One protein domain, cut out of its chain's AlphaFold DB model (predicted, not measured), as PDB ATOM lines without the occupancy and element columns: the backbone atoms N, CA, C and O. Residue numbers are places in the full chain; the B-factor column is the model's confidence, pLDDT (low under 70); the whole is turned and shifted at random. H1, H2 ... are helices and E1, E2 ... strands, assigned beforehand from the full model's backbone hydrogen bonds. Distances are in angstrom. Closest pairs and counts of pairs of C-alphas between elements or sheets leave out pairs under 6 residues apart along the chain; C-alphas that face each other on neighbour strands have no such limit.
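Overview. This is residues 67 to 75 and 262 to 315 of the 336 residues of an uncharacterized protein of Dickeya dadantii (strain 3937) (UniProt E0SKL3). Going along the printed part, you meet a helix, H1, set off by itself to one side, then a helical hairpin of H2 and H3 at one end of a loose model, and H4 as a separate arm at the opposite end. The short strand E1 runs through the middle between hairpin and arm. The 63 printed residues hold four named helices and one named strand, in the order H1, H2, H3, E1, H4, and the class is mostly helix. The whole is loose, with a radius of gyration of the C-alphas of 13.5 A and spans of 37 by 26 by 18 A.

Arrangement. Look first at H1, residues 68 to 75, which touches no helix. Next come H2, residues 270 to 281, and H3, residues 285 to 291, a helical hairpin at a shallow tilt of 25 degrees, opposite ways. They touch, H2 with residues 276 to 280 alone; the closest C-alphas, of Tyr 279 and Leu 288, are 5.9 A apart. E1, residues 296 to 299, pairs with no named strand; H2 and E1 are near each other, with 5 pairs of C-alphas within 10 A. E1 and H4, residues 300 to 310, meet only through their link. In H1, H2, H3 and H4 every O i to N i+4 pair is within hydrogen-bond range.

Along the chain. Find C-alpha 68 at (86.121, 104.804, 150.754), where H1 begins its 10.5 A. H2 covers 16.3 A from C-alpha 270 at (82.872, 115.260, 133.808), H3 9.9 A and E1 9.8 A. H4 runs 15.7 A to C-alpha 310 at (92.856, 111.681, 163.173).

Size, cuts and confidence. The two farthest C-alphas, of Leu 287 and Asn 311, are 36.8 A apart. Residues 76 to 261 are not printed, and C-alphas 75 and 262 stand 12.3 A apart across the cut. The links printed whole are tight. No printed residue is under 70 in pLDDT.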
ATOM      1  N   VAL A  67      88.128 107.365 153.469       86.75
ATOM      2  CA  VAL A  67      88.853 106.120 153.162       86.75
ATOM      3  C   VAL A  67      88.163 105.304 152.054       86.75
ATOM      4  O   VAL A  67      88.831 104.578 151.322       86.75
ATOM      5  N   GLN A  68      86.849 105.460 151.849       91.38
ATOM      6  CA  GLN A  68      86.121 104.804 150.754       91.38
ATOM      7  C   GLN A  68      86.568 105.284 149.369       91.38
ATOM      8  O   GLN A  68      86.362 104.558 148.399       91.38
ATOM      9  N   ILE A  69      87.221 106.449 149.257       95.25
ATOM     10  CA  ILE A  69      87.820 106.902 147.990       95.25
ATOM     11  C   ILE A  69      88.851 105.886 147.506       95.25
ATOM     12  O   ILE A  69      88.839 105.518 146.337       95.25
ATOM     13  N   VAL A  70      89.694 105.380 148.411       96.75
ATOM     14  CA  VAL A  70      90.715 104.376 148.081       96.75
ATOM     15  C   VAL A  70      90.059 103.115 147.522       96.75
ATOM     16  O   VAL A  70      90.456 102.634 146.465       96.75
ATOM     17  N   ILE A  71      89.004 102.628 148.183       95.88
ATOM     18  CA  ILE A  71      88.262 101.436 147.748       95.88
ATOM     19  C   ILE A  71      87.603 101.670 146.380       95.88
ATOM     20  O   ILE A  71      87.630 100.793 145.519       95.88
ATOM     21  N   ALA A  72      87.021 102.851 146.154       97.38
ATOM     22  CA  ALA A  72      86.424 103.204 144.869       97.38
ATOM     23  C   ALA A  72      87.476 103.242 143.749       97.38
ATOM     24  O   ALA A  72      87.258 102.657 142.692       97.38
ATOM     25  N   MET A  73      88.636 103.862 143.988       98.25
ATOM     26  CA  MET A  73      89.752 103.880 143.034       98.25
ATOM     27  C   MET A  73      90.200 102.456 142.662       98.25
ATOM     28  O   MET A  73      90.359 102.145 141.482       98.25
ATOM     29  N   GLU A  74      90.334 101.565 143.646       97.69
ATOM     30  CA  GLU A  74      90.692 100.159 143.414       97.69
ATOM     31  C   GLU A  74      89.634  99.414 142.590       97.69
ATOM     32  O   GLU A  74      89.978  98.707 141.641       97.69
ATOM     33  N   LYS A  75      88.342  99.608 142.888       97.81
ATOM     34  CA  LYS A  75      87.231  99.027 142.107       97.81
ATOM     35  C   LYS A  75      87.189  99.530 140.668       97.81
ATOM     36  O   LYS A  75      86.785  98.791 139.775       97.81
ATOM     37  N   TRP A 262      81.998 111.382 144.450       96.50
ATOM     38  CA  TRP A 262      82.406 110.012 144.730       96.50
ATOM     39  C   TRP A 262      81.266 109.195 145.322       96.50
ATOM     40  O   TRP A 262      80.504 109.676 146.152       96.50
ATOM     41  N   SER A 263      81.193 107.936 144.915       95.06
ATOM     42  CA  SER A 263      80.448 106.877 145.593       95.06
ATOM     43  C   SER A 263      81.431 105.824 146.103       95.06
ATOM     44  O   SER A 263      82.627 105.884 145.821       95.06
ATOM     45  N   LYS A 264      80.927 104.805 146.807       93.06
ATOM     46  CA  LYS A 264      81.738 103.670 147.294       93.06
ATOM     47  C   LYS A 264      82.324 102.794 146.173       93.06
ATOM     48  O   LYS A 264      83.092 101.872 146.451       93.06
ATOM     49  N   ASP A 265      81.881 103.010 144.933       94.75
ATOM     50  CA  ASP A 265      82.208 102.168 143.781       94.75
ATOM     51  C   ASP A 265      82.964 102.930 142.686       94.75
ATOM     52  O   ASP A 265      83.753 102.320 141.971       94.75
ATOM     53  N   ARG A 266      82.739 104.245 142.540       96.94
ATOM     54  CA  ARG A 266      83.376 105.074 141.502       96.94
ATOM     55  C   ARG A 266      83.255 106.578 141.752       96.94
ATOM     56  O   ARG A 266      82.398 107.018 142.522       96.94
ATOM     57  N   ILE A 267      84.010 107.357 140.983       97.31
ATOM     58  CA  ILE A 267      83.790 108.794 140.752       97.31
ATOM     59  C   ILE A 267      82.868 109.028 139.536       97.31
ATOM     60  O   ILE A 267      82.833 108.231 138.591       97.31
ATOM     61  N   LEU A 268      82.098 110.120 139.555       97.00
ATOM     62  CA  LEU A 268      81.364 110.619 138.387       97.00
ATOM     63  C   LEU A 268      82.315 111.174 137.321       97.00
ATOM     64  O   LEU A 268      83.254 111.901 137.632       97.00
ATOM     65  N   ASN A 269      82.030 110.915 136.045       95.88
ATOM     66  CA  ASN A 269      82.747 111.560 134.946       95.88
ATOM     67  C   ASN A 269      82.413 113.069 134.859       95.88
ATOM     68  O   ASN A 269      81.588 113.596 135.609       95.88
ATOM     69  N   LYS A 270      83.050 113.800 133.936       91.38
ATOM     70  CA  LYS A 270      82.872 115.260 133.808       91.38
ATOM     71  C   LYS A 270      81.425 115.662 133.491       91.38
ATOM     72  O   LYS A 270      80.915 116.606 134.091       91.38
ATOM     73  N   VAL A 271      80.758 114.942 132.587       94.06
ATOM     74  CA  VAL A 271      79.369 115.222 132.179       94.06
ATOM     75  C   VAL A 271      78.410 114.947 133.335       94.06
ATOM     76  O   VAL A 271      77.577 115.790 133.667       94.06
ATOM     77  N   GLU A 272      78.577 113.802 133.995       96.12
ATOM     78  CA  GLU A 272      77.814 113.436 135.188       96.12
ATOM     79  C   GLU A 272      78.026 114.445 136.320       96.12
ATOM     80  O   GLU A 272      77.066 114.841 136.970       96.12
ATOM     81  N   THR A 273      79.255 114.925 136.521       93.75
ATOM     82  CA  THR A 273      79.573 115.941 137.535       93.75
ATOM     83  C   THR A 273      78.842 117.256 137.252       93.75
ATOM     84  O   THR A 273      78.250 117.836 138.160       93.75
ATOM     85  N   VAL A 274      78.822 117.724 135.999       91.88
ATOM     86  CA  VAL A 274      78.061 118.927 135.615       91.88
ATOM     87  C   VAL A 274      76.570 118.737 135.896       91.88
ATOM     88  O   VAL A 274      75.936 119.606 136.502       91.88
ATOM     89  N   ALA A 275      76.014 117.589 135.510       93.75
ATOM     90  CA  ALA A 275      74.616 117.272 135.760       93.75
ATOM     91  C   ALA A 275      74.313 117.173 137.268       93.75
ATOM     92  O   ALA A 275      73.333 117.760 137.725       93.75
ATOM     93  N   TYR A 276      75.169 116.524 138.057       93.12
ATOM     94  CA  TYR A 276      75.071 116.454 139.517       93.12
ATOM     95  C   TYR A 276      75.009 117.854 140.140       93.12
ATOM     96  O   TYR A 276      74.081 118.170 140.888       93.12
ATOM     97  N   PHE A 277      75.942 118.739 139.770       90.06
ATOM     98  CA  PHE A 277      75.990 120.091 140.326       90.06
ATOM     99  C   PHE A 277      74.808 120.969 139.912       90.06
ATOM    100  O   PHE A 277      74.434 121.860 140.675       90.06
ATOM    101  N   SER A 278      74.175 120.701 138.766       90.12
ATOM    102  CA  SER A 278      72.940 121.392 138.379       90.12
ATOM    103  C   SER A 278      71.804 121.154 139.387       90.12
ATOM    104  O   SER A 278      71.115 122.101 139.762       90.12
ATOM    105  N   TYR A 279      71.672 119.927 139.905       87.81
ATOM    106  CA  TYR A 279      70.696 119.584 140.946       87.81
ATOM    107  C   TYR A 279      71.141 120.061 142.332       87.81
ATOM    108  O   TYR A 279      70.324 120.597 143.084       87.81
ATOM    109  N   TYR A 280      72.430 119.900 142.652       83.81
ATOM    110  CA  TYR A 280      73.005 120.287 143.943       83.81
ATOM    111  C   TYR A 280      72.849 121.793 144.203       83.81
ATOM    112  O   TYR A 280      72.320 122.194 145.238       83.81
ATOM    113  N   ILE A 281      73.221 122.641 143.236       82.44
ATOM    114  CA  ILE A 281      73.130 124.107 143.365       82.44
ATOM    115  C   ILE A 281      71.670 124.579 143.403       82.44
ATOM    116  O   ILE A 281      71.357 125.554 144.083       82.44
ATOM    117  N   ALA A 282      70.768 123.884 142.708       86.69
ATOM    118  CA  ALA A 282      69.339 124.186 142.731       86.69
ATOM    119  C   ALA A 282      68.637 123.752 144.036       86.69
ATOM    120  O   ALA A 282      67.445 124.010 144.196       86.69
ATOM    121  N   GLY A 283      69.337 123.088 144.967       84.06
ATOM    122  CA  GLY A 283      68.760 122.610 146.228       84.06
ATOM    123  C   GLY A 283      67.769 121.452 146.061       84.06
ATOM    124  O   GLY A 283      66.978 121.170 146.963       84.06
ATOM    125  N   LEU A 284      67.802 120.756 144.919       86.31
ATOM    126  CA  LEU A 284      66.841 119.713 144.541       86.31
ATOM    127  C   LEU A 284      67.204 118.350 145.153       86.31
ATOM    128  O   LEU A 284      67.361 117.358 144.444       86.31
ATOM    129  N   SER A 285      67.335 118.306 146.480       79.88
ATOM    130  CA  SER A 285      67.831 117.143 147.240       79.88
ATOM    131  C   SER A 285      67.129 115.815 146.915       79.88
ATOM    132  O   SER A 285      67.809 114.824 146.681       79.88
ATOM    133  N   GLY A 286      65.795 115.788 146.808       83.56
ATOM    134  CA  GLY A 286      65.064 114.560 146.458       83.56
ATOM    135  C   GLY A 286      65.358 114.040 145.044       83.56
ATOM    136  O   GLY A 286      65.436 112.835 144.827       83.56
ATOM    137  N   LEU A 287      65.574 114.936 144.073       86.81
ATOM    138  CA  LEU A 287      65.985 114.540 142.720       86.81
ATOM    139  C   LEU A 287      67.452 114.114 142.677       86.81
ATOM    140  O   LEU A 287      67.795 113.223 141.904       86.81
ATOM    141  N   LEU A 288      68.299 114.746 143.491       87.69
ATOM    142  CA  LEU A 288      69.708 114.400 143.614       87.69
ATOM    143  C   LEU A 288      69.871 112.973 144.151       87.69
ATOM    144  O   LEU A 288      70.546 112.180 143.507       87.69
ATOM    145  N   GLU A 289      69.182 112.631 145.246       88.94
ATOM    146  CA  GLU A 289      69.227 111.286 145.840       88.94
ATOM    147  C   GLU A 289      68.677 110.221 144.880       88.94
ATOM    148  O   GLU A 289      69.256 109.151 144.741       88.94
ATOM    149  N   ASN A 290      67.605 110.530 144.140       91.50
ATOM    150  CA  ASN A 290      67.049 109.594 143.159       91.50
ATOM    151  C   ASN A 290      67.965 109.371 141.944       91.50
ATOM    152  O   ASN A 290      68.009 108.267 141.407       91.50
ATOM    153  N   LYS A 291      68.659 110.412 141.460       93.62
ATOM    154  CA  LYS A 291      69.497 110.323 140.248       93.62
ATOM    155  C   LYS A 291      70.932 109.891 140.523       93.62
ATOM    156  O   LYS A 291      71.539 109.251 139.671       93.62
ATOM    157  N   TYR A 292      71.466 110.259 141.679       93.69
ATOM    158  CA  TYR A 292      72.841 109.999 142.087       93.69
ATOM    159  C   TYR A 292      72.876 109.421 143.510       93.69
ATOM    160  O   TYR A 292      73.518 110.001 144.389       93.69
ATOM    161  N   PRO A 293      72.195 108.286 143.760       92.31
ATOM    162  CA  PRO A 293      72.134 107.696 145.090       92.31
ATOM    163  C   PRO A 293      73.536 107.332 145.582       92.31
ATOM    164  O   PRO A 293      74.303 106.662 144.885       92.31
ATOM    165  N   GLY A 294      73.872 107.770 146.796       90.44
ATOM    166  CA  GLY A 294      75.160 107.474 147.428       90.44
ATOM    167  C   GLY A 294      76.379 108.151 146.790       90.44
ATOM    168  O   GLY A 294      77.499 107.679 147.003       90.44
ATOM    169  N   PHE A 295      76.182 109.222 146.017       93.44
ATOM    170  CA  PHE A 295      77.256 110.081 145.518       93.44
ATOM    171  C   PHE A 295      77.404 111.345 146.364       93.44
ATOM    172  O   PHE A 295      76.424 112.020 146.668       93.44
ATOM    173  N   TYR A 296      78.647 111.698 146.683       91.12
ATOM    174  CA  TYR A 296      78.987 112.806 147.568       91.12
ATOM    175  C   TYR A 296      80.109 113.655 146.965       91.12
ATOM    176  O   TYR A 296      81.096 113.105 146.472       91.12
ATOM    177  N   PRO A 297      79.999 114.994 146.986       93.12
ATOM    178  CA  PRO A 297      81.066 115.864 146.525       93.12
ATOM    179  C   PRO A 297      82.178 115.899 147.578       93.12
ATOM    180  O   PRO A 297      81.910 116.144 148.752       93.12
ATOM    181  N   ILE A 298      83.419 115.683 147.150       92.56
ATOM    182  CA  ILE A 298      84.604 115.683 148.011       92.56
ATOM    183  C   ILE A 298      85.481 116.879 147.667       92.56
ATOM    184  O   ILE A 298      85.764 117.137 146.497       92.56
ATOM    185  N   TRP A 299      85.938 117.579 148.696       91.38
ATOM    186  CA  TRP A 299      86.728 118.798 148.604       91.38
ATOM    187  C   TRP A 299      88.037 118.663 149.379       91.38
ATOM    188  O   TRP A 299      88.128 117.884 150.329       91.38
ATOM    189  N   ASN A 300      89.015 119.520 149.084       92.19
ATOM    190  CA  ASN A 300      90.242 119.637 149.888       92.19
ATOM    191  C   ASN A 300      89.944 119.784 151.387       92.19
ATOM    192  O   ASN A 300      90.569 119.168 152.249       92.19
ATOM    193  N   SER A 301      88.921 120.572 151.722       89.62
ATOM    194  CA  SER A 301      88.534 120.785 153.116       89.62
ATOM    195  C   SER A 301      88.045 119.520 153.841       89.62
ATOM    196  O   SER A 301      88.092 119.495 155.072       89.62
ATOM    197  N   ASP A 302      87.555 118.497 153.127       92.38
ATOM    198  CA  ASP A 302      87.200 117.197 153.716       92.38
ATOM    199  C   ASP A 302      88.454 116.473 154.215       92.38
ATOM    200  O   ASP A 302      88.473 116.002 155.352       92.38
ATOM    201  N   PHE A 303      89.531 116.493 153.423       94.50
ATOM    202  CA  PHE A 303      90.842 115.975 153.820       94.50
ATOM    203  C   PHE A 303      91.394 116.713 155.034       94.50
ATOM    204  O   PHE A 303      91.835 116.078 155.989       94.50
ATOM    205  N   ARG A 304      91.283 118.046 155.072       93.88
ATOM    206  CA  ARG A 304      91.737 118.833 156.234       93.88
ATOM    207  C   ARG A 304      90.969 118.503 157.510       93.88
ATOM    208  O   ARG A 304      91.593 118.285 158.545       93.88
ATOM    209  N   ARG A 305      89.638 118.376 157.431       92.62
ATOM    210  CA  ARG A 305      88.821 117.923 158.572       92.62
ATOM    211  C   ARG A 305      89.195 116.510 159.011       92.62
ATOM    212  O   ARG A 305      89.169 116.220 160.204       92.62
ATOM    213  N   TRP A 306      89.522 115.630 158.066       93.94
ATOM    214  CA  TRP A 306      89.982 114.282 158.381       93.94
ATOM    215  C   TRP A 306      91.335 114.308 159.112       93.94
ATOM    216  O   TRP A 306      91.445 113.661 160.152       93.94
ATOM    217  N   GLN A 307      92.314 115.106 158.664       94.31
ATOM    218  CA  GLN A 307      93.602 115.244 159.366       94.31
ATOM    219  C   GLN A 307      93.429 115.762 160.793       94.31
ATOM    220  O   GLN A 307      93.989 115.194 161.726       94.31
ATOM    221  N   GLU A 308      92.617 116.809 160.969       93.25
ATOM    222  CA  GLU A 308      92.371 117.443 162.271       93.25
ATOM    223  C   GLU A 308      91.788 116.464 163.297       93.25
ATOM    224  O   GLU A 308      92.114 116.536 164.478       93.25
ATOM    225  N   ARG A 309      90.958 115.515 162.850       92.81
ATOM    226  CA  ARG A 309      90.326 114.519 163.726       92.81
ATOM    227  C   ARG A 309      91.203 113.304 164.015       92.81
ATOM    228  O   ARG A 309      91.040 112.696 165.065       92.81
ATOM    229  N   ASN A 310      92.085 112.929 163.090       93.38
ATOM    230  CA  ASN A 310      92.856 111.681 163.173       93.38
ATOM    231  C   ASN A 310      94.342 111.899 163.498       93.38
ATOM    232  O   ASN A 310      95.064 110.924 163.702       93.38
ATOM    233  N   ASN A 311      94.819 113.150 163.499       95.94
ATOM    234  CA  ASN A 311      96.240 113.507 163.598       95.94
ATOM    235  C   ASN A 311      97.138 112.658 162.671       95.94
ATOM    236  O   ASN A 311      98.240 112.244 163.024       95.94
ATOM    237  N   SER A 312      96.617 112.360 161.487       95.62
ATOM    238  CA  SER A 312      97.265 111.579 160.434       95.62
ATOM    239  C   SER A 312      96.894 112.194 159.087       95.62
ATOM    240  O   SER A 312      96.041 113.082 159.038       95.62
ATOM    241  N   GLY A 313      97.482 111.725 157.991       96.44
ATOM    242  CA  GLY A 313      97.347 112.368 156.688       96.44
ATOM    243  C   GLY A 313      98.481 113.361 156.476       96.44
ATOM    244  O   GLY A 313      98.734 114.177 157.365       96.44
ATOM    245  N   GLY A 314      99.142 113.364 155.323       96.88
ATOM    246  CA  GLY A 314     100.276 114.260 155.108       96.88
ATOM    247  C   GLY A 314     100.465 114.693 153.671       96.88
ATOM    248  O   GLY A 314     100.474 113.850 152.789       96.88
ATOM    249  N   ASP A 315     100.637 115.993 153.447       97.88
ATOM    250  CA  ASP A 315     101.026 116.536 152.142       97.88
ATOM    251  C   ASP A 315     102.518 116.272 151.866       97.88
ATOM    252  O   ASP A 315     103.340 116.384 152.781       97.88
TER     253      ASP A 315